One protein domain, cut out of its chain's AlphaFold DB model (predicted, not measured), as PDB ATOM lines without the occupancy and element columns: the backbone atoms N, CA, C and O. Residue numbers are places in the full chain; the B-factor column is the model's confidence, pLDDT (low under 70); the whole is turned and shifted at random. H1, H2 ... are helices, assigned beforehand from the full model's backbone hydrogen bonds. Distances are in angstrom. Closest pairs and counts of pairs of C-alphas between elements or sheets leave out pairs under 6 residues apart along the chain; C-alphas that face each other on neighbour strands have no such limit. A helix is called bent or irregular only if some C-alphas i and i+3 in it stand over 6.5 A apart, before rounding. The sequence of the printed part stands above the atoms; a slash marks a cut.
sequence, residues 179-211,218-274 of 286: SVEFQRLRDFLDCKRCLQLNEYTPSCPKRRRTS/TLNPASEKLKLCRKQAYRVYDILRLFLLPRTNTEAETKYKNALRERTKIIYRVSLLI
ATOM      1  N   SER A 179     152.387 145.696 134.687       88.56
ATOM      2  CA  SER A 179     152.527 146.514 133.478       88.56
ATOM      3  C   SER A 179     153.169 147.863 133.813       88.56
ATOM      4  O   SER A 179     153.151 148.324 134.962       88.56
ATOM      5  N   VAL A 180     153.724 148.540 132.805       88.44
ATOM      6  CA  VAL A 180     154.343 149.863 132.987       88.44
ATOM      7  C   VAL A 180     153.347 150.851 133.591       88.44
ATOM      8  O   VAL A 180     153.702 151.668 134.442       88.44
ATOM      9  N   GLU A 181     152.091 150.771 133.178       86.38
ATOM     10  CA  GLU A 181     151.035 151.669 133.606       86.38
ATOM     11  C   GLU A 181     150.514 151.330 134.997       86.38
ATOM     12  O   GLU A 181     150.386 152.230 135.830       86.38
ATOM     13  N   PHE A 182     150.325 150.043 135.303       90.56
ATOM     14  CA  PHE A 182     150.002 149.624 136.664       90.56
ATOM     15  C   PHE A 182     151.122 150.017 137.638       90.56
ATOM     16  O   PHE A 182     150.861 150.516 138.733       90.56
ATOM     17  N   GLN A 183     152.385 149.877 137.224       92.06
ATOM     18  CA  GLN A 183     153.535 150.305 138.015       92.06
ATOM     19  C   GLN A 183     153.527 151.820 138.261       92.06
ATOM     20  O   GLN A 183     153.802 152.238 139.383       92.06
ATOM     21  N   ARG A 184     153.177 152.647 137.264       91.31
ATOM     22  CA  ARG A 184     153.035 154.109 137.432       91.31
ATOM     23  C   ARG A 184     151.923 154.466 138.416       91.31
ATOM     24  O   ARG A 184     152.141 155.301 139.292       91.31
ATOM     25  N   LEU A 185     150.761 153.823 138.291       91.31
ATOM     26  CA  LEU A 185     149.630 154.011 139.201       91.31
ATOM     27  C   LEU A 185     150.015 153.654 140.640       91.31
ATOM     28  O   LEU A 185     149.760 154.420 141.570       91.31
ATOM     29  N   ARG A 186     150.684 152.513 140.817       93.94
ATOM     30  CA  ARG A 186     151.155 152.051 142.120       93.94
ATOM     31  C   ARG A 186     152.216 152.977 142.712       93.94
ATOM     32  O   ARG A 186     152.139 153.325 143.886       93.94
ATOM     33  N   ASP A 187     153.194 153.392 141.909       92.50
ATOM     34  CA  ASP A 187     154.244 154.327 142.319       92.50
ATOM     35  C   ASP A 187     153.646 155.633 142.840       92.50
ATOM     36  O   ASP A 187     154.026 156.104 143.911       92.50
ATOM     37  N   PHE A 188     152.681 156.182 142.107       89.69
ATOM     38  CA  PHE A 188     151.956 157.384 142.491       89.69
ATOM     39  C   PHE A 188     151.247 157.212 143.839       89.69
ATOM     40  O   PHE A 188     151.441 158.017 144.754       89.69
ATOM     41  N   LEU A 189     150.452 156.147 143.975       91.25
ATOM     42  CA  LEU A 189     149.648 155.913 145.169       91.25
ATOM     43  C   LEU A 189     150.527 155.659 146.400       91.25
ATOM     44  O   LEU A 189     150.301 156.250 147.455       91.25
ATOM     45  N   ASP A 190     151.576 154.850 146.265       91.88
ATOM     46  CA  ASP A 190     152.499 154.563 147.363       91.88
ATOM     47  C   ASP A 190     153.336 155.793 147.755       91.88
ATOM     48  O   ASP A 190     153.612 155.988 148.941       91.88
ATOM     49  N   CYS A 191     153.692 156.669 146.805       89.19
ATOM     50  CA  CYS A 191     154.326 157.956 147.112       89.19
ATOM     51  C   CYS A 191     153.383 158.872 147.900       89.19
ATOM     52  O   CYS A 191     153.788 159.430 148.921       89.19
ATOM     53  N   LYS A 192     152.117 158.989 147.472       88.81
ATOM     54  CA  LYS A 192     151.078 159.764 148.172       88.81
ATOM     55  C   LYS A 192     150.896 159.262 149.608       88.81
ATOM     56  O   LYS A 192     150.945 160.059 150.540       88.81
ATOM     57  N   ARG A 193     150.765 157.944 149.792       88.56
ATOM     58  CA  ARG A 193     150.633 157.304 151.113       88.56
ATOM     59  C   ARG A 193     151.865 157.538 151.987       88.56
ATOM     60  O   ARG A 193     151.722 157.842 153.167       88.56
ATOM     61  N   CYS A 194     153.072 157.462 151.418       86.25
ATOM     62  CA  CYS A 194     154.304 157.797 152.136       86.25
ATOM     63  C   CYS A 194     154.317 159.251 152.616       86.25
ATOM     64  O   CYS A 194     154.642 159.493 153.769       86.25
ATOM     65  N   LEU A 195     153.939 160.212 151.770       83.12
ATOM     66  CA  LEU A 195     153.914 161.636 152.132       83.12
ATOM     67  C   LEU A 195     152.850 161.982 153.185       83.12
ATOM     68  O   LEU A 195     153.005 162.958 153.914       83.12
ATOM     69  N   GLN A 196     151.771 161.200 153.262       84.19
ATOM     70  CA  GLN A 196     150.730 161.350 154.283       84.19
ATOM     71  C   GLN A 196     151.154 160.809 155.657       84.19
ATOM     72  O   GLN A 196     150.525 161.140 156.661       84.19
ATOM     73  N   LEU A 197     152.226 160.014 155.736       80.81
ATOM     74  CA  LEU A 197     152.818 159.649 157.017       80.81
ATOM     75  C   LEU A 197     153.573 160.860 157.577       80.81
ATOM     76  O   LEU A 197     154.621 161.236 157.057       80.81
ATOM     77  N   ASN A 198     153.087 161.416 158.689       59.06
ATOM     78  CA  ASN A 198     153.709 162.552 159.390       59.06
ATOM     79  C   ASN A 198     155.192 162.332 159.776       59.06
ATOM     80  O   ASN A 198     155.897 163.285 160.082       59.06
ATOM     81  N   GLU A 199     155.678 161.088 159.750       58.06
ATOM     82  CA  GLU A 199     157.051 160.694 160.094       58.06
ATOM     83  C   GLU A 199     157.920 160.354 158.870       58.06
ATOM     84  O   GLU A 199     158.997 159.769 159.016       58.06
ATOM     85  N   TYR A 200     157.468 160.640 157.644       58.34
ATOM     86  CA  TYR A 200     158.233 160.251 156.463       58.34
ATOM     87  C   TYR A 200     159.494 161.104 156.300       58.34
ATOM     88  O   TYR A 200     159.502 162.156 155.669       58.34
ATOM     89  N   THR A 201     160.607 160.597 156.827       58.34
ATOM     90  CA  THR A 201     161.945 161.000 156.401       58.34
ATOM     91  C   THR A 201     162.421 160.015 155.335       58.34
ATOM     92  O   THR A 201     162.492 158.812 155.620       58.34
ATOM     93  N   PRO A 202     162.778 160.470 154.116       58.62
ATOM     94  CA  PRO A 202     163.298 159.598 153.069       58.62
ATOM     95  C   PRO A 202     164.664 159.036 153.488       58.62
ATOM     96  O   PRO A 202     165.729 159.558 153.155       58.62
ATOM     97  N   SER A 203     164.649 157.926 154.217       58.19
ATOM     98  CA  SER A 203     165.824 157.109 154.505       58.19
ATOM     99  C   SER A 203     165.974 156.048 153.413       58.19
ATOM    100  O   SER A 203     164.998 155.576 152.843       58.19
ATOM    101  N   CYS A 204     167.200 155.714 153.008       52.75
ATOM    102  CA  CYS A 204     167.386 154.666 152.000       52.75
ATOM    103  C   CYS A 204     167.124 153.299 152.653       52.75
ATOM    104  O   CYS A 204     167.767 153.027 153.674       52.75
ATOM    105  N   PRO A 205     166.305 152.404 152.062       57.41
ATOM    106  CA  PRO A 205     166.147 151.048 152.584       57.41
ATOM    107  C   PRO A 205     167.514 150.345 152.641       57.41
ATOM    108  O   PRO A 205     168.204 150.207 151.618       57.41
ATOM    109  N   LYS A 206     167.956 149.941 153.840       54.44
ATOM    110  CA  LYS A 206     169.300 149.383 154.055       54.44
ATOM    111  C   LYS A 206     169.312 147.884 153.754       54.44
ATOM    112  O   LYS A 206     168.476 147.121 154.220       54.44
ATOM    113  N   ARG A 207     170.327 147.425 153.016       42.69
ATOM    114  CA  ARG A 207     170.654 145.997 152.897       42.69
ATOM    115  C   ARG A 207     171.754 145.684 153.912       42.69
ATOM    116  O   ARG A 207     172.895 146.084 153.696       42.69
ATOM    117  N   ARG A 208     171.445 144.974 155.001       39.97
ATOM    118  CA  ARG A 208     172.495 144.411 155.865       39.97
ATOM    119  C   ARG A 208     173.301 143.388 155.052       39.97
ATOM    120  O   ARG A 208     172.741 142.432 154.523       39.97
ATOM    121  N   ARG A 209     174.614 143.608 154.916       39.22
ATOM    122  CA  ARG A 209     175.587 142.552 154.600       39.22
ATOM    123  C   ARG A 209     176.006 141.951 155.937       39.22
ATOM    124  O   ARG A 209     177.005 142.375 156.497       39.22
ATOM    125  N   THR A 210     175.229 141.022 156.472       32.06
ATOM    126  CA  THR A 210     175.694 140.186 157.581       32.06
ATOM    127  C   THR A 210     175.564 138.736 157.163       32.06
ATOM    128  O   THR A 210     174.480 138.250 156.853       32.06
ATOM    129  N   SER A 211     176.727 138.101 157.073       37.09
ATOM    130  CA  SER A 211     176.916 136.663 157.087       37.09
ATOM    131  C   SER A 211     176.185 136.057 158.285       37.09
ATOM    132  O   SER A 211     176.285 136.593 159.384       37.09
ATOM    133  N   THR A 218     166.217 145.491 157.533       42.56
ATOM    134  CA  THR A 218     165.657 146.720 158.110       42.56
ATOM    135  C   THR A 218     165.070 147.555 156.975       42.56
ATOM    136  O   THR A 218     165.771 148.325 156.308       42.56
ATOM    137  N   LEU A 219     163.794 147.314 156.696       52.62
ATOM    138  CA  LEU A 219     162.974 148.166 155.855       52.62
ATOM    139  C   LEU A 219     162.797 149.510 156.575       52.62
ATOM    140  O   LEU A 219     162.980 149.615 157.788       52.62
ATOM    141  N   ASN A 220     162.504 150.577 155.833       63.88
ATOM    142  CA  ASN A 220     162.129 151.820 156.498       63.88
ATOM    143  C   ASN A 220     160.871 151.568 157.339       63.88
ATOM    144  O   ASN A 220     159.982 150.845 156.874       63.88
ATOM    145  N   PRO A 221     160.715 152.229 158.496       69.75
ATOM    146  CA  PRO A 221     159.498 152.106 159.297       69.75
ATOM    147  C   PRO A 221     158.241 152.451 158.480       69.75
ATOM    148  O   PRO A 221     157.202 151.819 158.636       69.75
ATOM    149  N   ALA A 222     158.352 153.372 157.516       73.62
ATOM    150  CA  ALA A 222     157.282 153.682 156.568       73.62
ATOM    151  C   ALA A 222     156.895 152.498 155.656       73.62
ATOM    152  O   ALA A 222     155.713 152.282 155.409       73.62
ATOM    153  N   SER A 223     157.861 151.707 155.172       79.69
ATOM    154  CA  SER A 223     157.568 150.539 154.323       79.69
ATOM    155  C   SER A 223     156.924 149.389 155.092       79.69
ATOM    156  O   SER A 223     156.091 148.696 154.519       79.69
ATOM    157  N   GLU A 224     157.253 149.214 156.373       83.81
ATOM    158  CA  GLU A 224     156.588 148.224 157.229       83.81
ATOM    159  C   GLU A 224     155.160 148.662 157.574       83.81
ATOM    160  O   GLU A 224     154.231 147.866 157.458       83.81
ATOM    161  N   LYS A 225     154.961 149.948 157.908       88.00
ATOM    162  CA  LYS A 225     153.631 150.521 158.178       88.00
ATOM    163  C   LYS A 225     152.702 150.439 156.962       88.00
ATOM    164  O   LYS A 225     151.528 150.136 157.117       88.00
ATOM    165  N   LEU A 226     153.218 150.688 155.756       90.12
ATOM    166  CA  LEU A 226     152.429 150.685 154.516       90.12
ATOM    167  C   LEU A 226     152.432 149.343 153.771       90.12
ATOM    168  O   LEU A 226     151.821 149.255 152.703       90.12
ATOM    169  N   LYS A 227     153.111 148.318 154.311       92.94
ATOM    170  CA  LYS A 227     153.254 146.979 153.708       92.94
ATOM    171  C   LYS A 227     153.831 147.020 152.283       92.94
ATOM    172  O   LYS A 227     153.403 146.283 151.394       92.94
ATOM    173  N   LEU A 228     154.813 147.893 152.045       91.69
ATOM    174  CA  LEU A 228     155.464 148.033 150.739       91.69
ATOM    175  C   LEU A 228     156.456 146.898 150.503       91.69
ATOM    176  O   LEU A 228     157.369 146.683 151.302       91.69
ATOM    177  N   CYS A 229     156.352 146.237 149.347       90.12
ATOM    178  CA  CYS A 229     157.358 145.257 148.965       90.12
ATOM    179  C   CYS A 229     158.713 145.927 148.725       90.12
ATOM    180  O   CYS A 229     158.810 147.099 148.353       90.12
ATOM    181  N   ARG A 230     159.796 145.168 148.888       85.44
ATOM    182  CA  ARG A 230     161.159 145.716 148.820       85.44
ATOM    183  C   ARG A 230     161.459 146.474 147.522       85.44
ATOM    184  O   ARG A 230     162.069 147.540 147.571       85.44
ATOM    185  N   LYS A 231     161.072 145.921 146.365       86.56
ATOM    186  CA  LYS A 231     161.277 146.576 145.060       86.56
ATOM    187  C   LYS A 231     160.517 147.904 145.005       86.56
ATOM    188  O   LYS A 231     161.098 148.913 144.615       86.56
ATOM    189  N   GLN A 232     159.270 147.905 145.472       90.75
ATOM    190  CA  GLN A 232     158.420 149.090 145.508       90.75
ATOM    191  C   GLN A 232     158.957 150.162 146.458       90.75
ATOM    192  O   GLN A 232     159.030 151.328 146.087       90.75
ATOM    193  N   ALA A 233     159.436 149.773 147.641       88.81
ATOM    194  CA  ALA A 233     160.027 150.697 148.604       88.81
ATOM    195  C   ALA A 233     161.242 151.450 148.029       88.81
ATOM    196  O   ALA A 233     161.387 152.647 148.268       88.81
ATOM    197  N   TYR A 234     162.098 150.785 147.239       85.88
ATOM    198  CA  TYR A 234     163.201 151.466 146.546       85.88
ATOM    199  C   TYR A 234     162.710 152.433 145.466       85.88
ATOM    200  O   TYR A 234     163.227 153.544 145.389       85.88
ATOM    201  N   ARG A 235     161.706 152.046 144.666       88.31
ATOM    202  CA  ARG A 235     161.126 152.926 143.637       88.31
ATOM    203  C   ARG A 235     160.533 154.187 144.250       88.31
ATOM    204  O   ARG A 235     160.889 155.287 143.844       88.31
ATOM    205  N   VAL A 236     159.693 154.025 145.268       88.31
ATOM    206  CA  VAL A 236     159.061 155.130 145.998       88.31
ATOM    207  C   VAL A 236     160.115 156.028 146.641       88.31
ATOM    208  O   VAL A 236     160.031 157.249 146.541       88.31
ATOM    209  N   TYR A 237     161.156 155.440 147.237       85.81
ATOM    210  CA  TYR A 237     162.285 156.199 147.768       85.81
ATOM    211  C   TYR A 237     162.983 157.047 146.697       85.81
ATOM    212  O   TYR A 237     163.270 158.216 146.940       85.81
ATOM    213  N   ASP A 238     163.257 156.476 145.524       86.06
ATOM    214  CA  ASP A 238     163.907 157.186 144.422       86.06
ATOM    215  C   ASP A 238     163.018 158.320 143.891       86.06
ATOM    216  O   ASP A 238     163.486 159.450 143.748       86.06
ATOM    217  N   ILE A 239     161.724 158.057 143.686       87.56
ATOM    218  CA  ILE A 239     160.750 159.057 143.225       87.56
ATOM    219  C   ILE A 239     160.655 160.216 144.217       87.56
ATOM    220  O   ILE A 239     160.811 161.371 143.825       87.56
ATOM    221  N   LEU A 240     160.467 159.927 145.507       85.12
ATOM    222  CA  LEU A 240     160.345 160.959 146.535       85.12
ATOM    223  C   LEU A 240     161.656 161.720 146.738       85.12
ATOM    224  O   LEU A 240     161.645 162.934 146.926       85.12
ATOM    225  N   ARG A 241     162.805 161.048 146.642       83.62
ATOM    226  CA  ARG A 241     164.106 161.716 146.733       83.62
ATOM    227  C   ARG A 241     164.368 162.639 145.547       83.62
ATOM    228  O   ARG A 241     164.957 163.695 145.750       83.62
ATOM    229  N   LEU A 242     163.952 162.253 144.341       85.19
ATOM    230  CA  LEU A 242     164.008 163.125 143.169       85.19
ATOM    231  C   LEU A 242     163.045 164.307 143.314       85.19
ATOM    232  O   LEU A 242     163.421 165.433 143.013       85.19
ATOM    233  N   PHE A 243     161.831 164.054 143.803       84.00
ATOM    234  CA  PHE A 243     160.818 165.080 144.036       84.00
ATOM    235  C   PHE A 243     161.291 166.148 145.036       84.00
ATOM    236  O   PHE A 243     161.117 167.340 144.800       84.00
ATOM    237  N   LEU A 244     161.962 165.731 146.113       78.56
ATOM    238  CA  LEU A 244     162.487 166.624 147.153       78.56
ATOM    239  C   LEU A 244     163.847 167.256 146.808       78.56
ATOM    240  O   LEU A 244     164.356 168.071 147.579       78.56
ATOM    241  N   LEU A 245     164.465 166.887 145.682       80.75
ATOM    242  CA  LEU A 245     165.781 167.387 145.296       80.75
ATOM    243  C   LEU A 245     165.702 168.867 144.856       80.75
ATOM    244  O   LEU A 245     164.912 169.200 143.969       80.75
ATOM    245  N   PRO A 246     166.550 169.767 145.392       78.62
ATOM    246  CA  PRO A 246     166.636 171.141 144.902       78.62
ATOM    247  C   PRO A 246     167.103 171.182 143.438       78.62
ATOM    248  O   PRO A 246     168.224 170.780 143.130       78.62
ATOM    249  N   ARG A 247     166.268 171.706 142.530       77.75
ATOM    250  CA  ARG A 247     166.577 171.783 141.083       77.75
ATOM    251  C   ARG A 247     167.677 172.787 140.725       77.75
ATOM    252  O   ARG A 247     168.174 172.780 139.608       77.75
ATOM    253  N   THR A 248     168.058 173.649 141.660       78.81
ATOM    254  CA  THR A 248     169.094 174.673 141.477       78.81
ATOM    255  C   THR A 248     170.509 174.152 141.736       78.81
ATOM    256  O   THR A 248     171.473 174.836 141.406       78.81
ATOM    257  N   ASN A 249     170.659 172.955 142.317       82.75
ATOM    258  CA  ASN A 249     171.952 172.404 142.720       82.75
ATOM    259  C   ASN A 249     172.381 171.231 141.818       82.75
ATOM    260  O   ASN A 249     171.980 170.080 142.016       82.75
ATOM    261  N   THR A 250     173.256 171.525 140.856       84.62
ATOM    262  CA  THR A 250     173.798 170.558 139.885       84.62
ATOM    263  C   THR A 250     174.671 169.471 140.524       84.62
ATOM    264  O   THR A 250     174.701 168.331 140.047       84.62
ATOM    265  N   GLU A 251     175.353 169.769 141.634       86.31
ATOM    266  CA  GLU A 251     176.145 168.785 142.379       86.31
ATOM    267  C   GLU A 251     175.232 167.754 143.058       86.31
ATOM    268  O   GLU A 251     175.453 166.541 142.956       86.31
ATOM    269  N   ALA A 252     174.153 168.224 143.696       78.94
ATOM    270  CA  ALA A 252     173.158 167.361 144.327       78.94
ATOM    271  C   ALA A 252     172.465 166.449 143.300       78.94
ATOM    272  O   ALA A 252     172.281 165.254 143.557       78.94
ATOM    273  N   GLU A 253     172.154 166.976 142.114       85.25
ATOM    274  CA  GLU A 253     171.613 166.205 140.992       85.25
ATOM    275  C   GLU A 253     172.584 165.125 140.507       85.25
ATOM    276  O   GLU A 253     172.203 163.962 140.351       85.25
ATOM    277  N   THR A 254     173.859 165.469 140.329       86.12
ATOM    278  CA  THR A 254     174.891 164.518 139.896       86.12
ATOM    279  C   THR A 254     175.081 163.401 140.923       86.12
ATOM    280  O   THR A 254     175.121 162.215 140.576       86.12
ATOM    281  N   LYS A 255     175.110 163.753 142.214       86.25
ATOM    282  CA  LYS A 255     175.189 162.790 143.318       86.25
ATOM    283  C   LYS A 255     173.974 161.862 143.352       86.25
ATOM    284  O   LYS A 255     174.137 160.656 143.552       86.25
ATOM    285  N   TYR A 256     172.772 162.395 143.125       85.75
ATOM    286  CA  TYR A 256     171.551 161.597 143.026       85.75
ATOM    287  C   TYR A 256     171.598 160.629 141.835       85.75
ATOM    288  O   TYR A 256     171.382 159.433 142.029       85.75
ATOM    289  N   LYS A 257     171.958 161.104 140.634       86.94
ATOM    290  CA  LYS A 257     172.087 160.273 139.422       86.94
ATOM    291  C   LYS A 257     173.071 159.118 139.617       86.94
ATOM    292  O   LYS A 257     172.761 157.982 139.260       86.94
ATOM    293  N   ASN A 258     174.230 159.384 140.218       86.19
ATOM    294  CA  ASN A 258     175.225 158.349 140.508       86.19
ATOM    295  C   ASN A 258     174.696 157.322 141.521       86.19
ATOM    296  O   ASN A 258     174.807 156.119 141.291       86.19
ATOM    297  N   ALA A 259     174.050 157.777 142.600       84.00
ATOM    298  CA  ALA A 259     173.447 156.882 143.586       84.00
ATOM    299  C   ALA A 259     172.312 156.024 142.995       84.00
ATOM    300  O   ALA A 259     172.201 154.845 143.334       84.00
ATOM    301  N   LEU A 260     171.495 156.597 142.105       85.62
ATOM    302  CA  LEU A 260     170.432 155.888 141.396       85.62
ATOM    303  C   LEU A 260     171.016 154.786 140.506       85.62
ATOM    304  O   LEU A 260     170.610 153.636 140.631       85.62
ATOM    305  N   ARG A 261     172.030 155.099 139.686       84.94
ATOM    306  CA  ARG A 261     172.713 154.117 138.821       84.94
ATOM    307  C   ARG A 261     173.248 152.922 139.611       84.94
ATOM    308  O   ARG A 261     173.046 151.780 139.203       84.94
ATOM    309  N   GLU A 262     173.893 153.168 140.750       83.00
ATOM    310  CA  GLU A 262     174.395 152.092 141.612       83.00
ATOM    311  C   GLU A 262     173.259 151.258 142.227       83.00
ATOM    312  O   GLU A 262     173.335 150.027 142.239       83.00
ATOM    313  N   ARG A 263     172.158 151.887 142.666       80.50
ATOM    314  CA  ARG A 263     170.976 151.159 143.161       80.50
ATOM    315  C   ARG A 263     170.314 150.317 142.074       80.50
ATOM    316  O   ARG A 263     170.020 149.151 142.328       80.50
ATOM    317  N   THR A 264     170.131 150.850 140.867       78.50
ATOM    318  CA  THR A 264     169.548 150.117 139.733       78.50
ATOM    319  C   THR A 264     170.373 148.872 139.411       78.50
ATOM    320  O   THR A 264     169.814 147.786 139.274       78.50
ATOM    321  N   LYS A 265     171.711 148.975 139.406       78.12
ATOM    322  CA  LYS A 265     172.583 147.800 139.244       78.12
ATOM    323  C   LYS A 265     172.305 146.736 140.305       78.12
ATOM    324  O   LYS A 265     172.279 145.561 139.971       78.12
ATOM    325  N   ILE A 266     172.090 147.115 141.564       70.81
ATOM    326  CA  ILE A 266     171.841 146.170 142.667       70.81
ATOM    327  C   ILE A 266     170.450 145.527 142.569       70.81
ATOM    328  O   ILE A 266     170.319 144.329 142.815       70.81
ATOM    329  N   ILE A 267     169.425 146.311 142.234       67.56
ATOM    330  CA  ILE A 267     168.026 145.859 142.186       67.56
ATOM    331  C   ILE A 267     167.793 144.931 140.986       67.56
ATOM    332  O   ILE A 267     167.106 143.921 141.131       67.56
ATOM    333  N   TYR A 268     168.398 145.236 139.834       63.75
ATOM    334  CA  TYR A 268     168.150 144.528 138.573       63.75
ATOM    335  C   TYR A 268     169.250 143.520 138.177       63.75
ATOM    336  O   TYR A 268     168.995 142.673 137.323       63.75
ATOM    337  N   ARG A 269     170.434 143.493 138.826       56.19
ATOM    338  CA  ARG A 269     171.445 142.427 138.585       56.19
ATOM    339  C   ARG A 269     170.941 141.024 138.906       56.19
ATOM    340  O   ARG A 269     171.440 140.070 138.322       56.19
ATOM    341  N   VAL A 270     169.989 140.883 139.828       48.09
ATOM    342  CA  VAL A 270     169.475 139.561 140.218       48.09
ATOM    343  C   VAL A 270     168.676 138.908 139.080       48.09
ATOM    344  O   VAL A 270     168.675 137.688 138.990       48.09
ATOM    345  N   SER A 271     168.099 139.680 138.148       41.62
ATOM    346  CA  SER A 271     167.411 139.110 136.977       41.62
ATOM    347  C   SER A 271     168.364 138.529 135.924       41.62
ATOM    348  O   SER A 271     167.998 137.586 135.233       41.62
ATOM    349  N   LEU A 272     169.603 139.024 135.818       36.91
ATOM    350  CA  LEU A 272     170.566 138.550 134.808       36.91
ATOM    351  C   LEU A 272     171.278 137.242 135.190       36.91
ATOM    352  O   LEU A 272     171.790 136.552 134.316       36.91
ATOM    353  N   LEU A 273     171.304 136.877 136.474       38.84
ATOM    354  CA  LEU A 273     171.941 135.633 136.924       38.84
ATOM    355  C   LEU A 273     171.040 134.397 136.770       38.84
ATOM    356  O   LEU A 273     171.551 133.283 136.767       38.84
ATOM    357  N   ILE A 274     169.725 134.574 136.605       40.09
ATOM    358  CA  ILE A 274     168.778 133.454 136.459       40.09
ATOM    359  C   ILE A 274     168.765 132.918 135.014       40.09
ATOM    360  O   ILE A 274     168.585 131.723 134.805       40.09
TER     361      ILE A 274
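Overview. This is residues 179 to 211 and 218 to 274 of the 286 residues of the protein "Histone acetyltransferase type B catalytic subunit" of Schistocephalus solidus (UniProt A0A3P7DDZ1). The longest helix, H4, runs loosely side by side with the shorter H3 and the opposite way, while H1 crosses H3 on the side away from H4. The little helix H2 sits near both H1 and H3, and two stretches stick out: residues 246 to 252, of which 250 to 252 belong to H4, and residues 269 to 274 of H4. The printed part has 90 residues with four named helices, in the order H1, H2, H3, H4, and no named strand; its class is all helix. It is compact, with a radius of gyration of the C-alphas of 14.0 A and spans of 39 by 32 by 32 A.

Arrangement. Start at H4, residues 250 to 274, and look across to H3, residues 230 to 243. They form a helical hairpin, at a shallow tilt of 17 degrees, opposite ways. They only just touch, with 3 pairs of C-alphas within 8 A; the closest C-alphas are those of Asp 238 and Leu 260, 7.3 A apart, and H4 touches H3 with residues 256 to 267 alone. Next find H1, residues 180 to 196, which touches H3 with residues 187 to 191 alone; the closest C-alphas, of Cys 191 and Val 236, are 5.6 A apart. Their lines are about perpendicular, only just, at 71 degrees. H1 and H4 are apart. H2, residues 221 to 225, is close to H3 but not clearly touching, the closest C-alphas being those of Ser 223 and Ala 233 at 6.2 A. In H1, H2 and H3 every O i to N i+4 pair is within hydrogen-bond range; in H4, 16 of 21 are.

Along the chain. Find C-alpha 250 at (173.798, 170.558, 139.885); from there H4 runs 37.6 A to C-alpha 274 at (168.778, 133.454, 136.459), with a kink of 30 degrees near residue 268. It is irregular, but only just: C-alphas 267 and 270 are 6.8 A apart. H3 is 19.9 A long. H1 begins with C-alpha 180 at (154.343, 149.863, 132.987) and is 24.5 A long.

Size, cuts and confidence. The C-alphas of Ser 211 and Thr 248, the two farthest apart, are 41.8 A from each other. Residues 212 to 217 are not printed, in the link from H1 to H2, and C-alphas 211 and 218 are 15.1 A apart across this cut. Residues 197 to 211 hold no named element. The link from H2 to H3 is tight and that from H3 to H4 is short. Look for pLDDT under 70 at residues 198 to 211, 218 to 221 and 267 to 274; the mean of the printed part is 75.6.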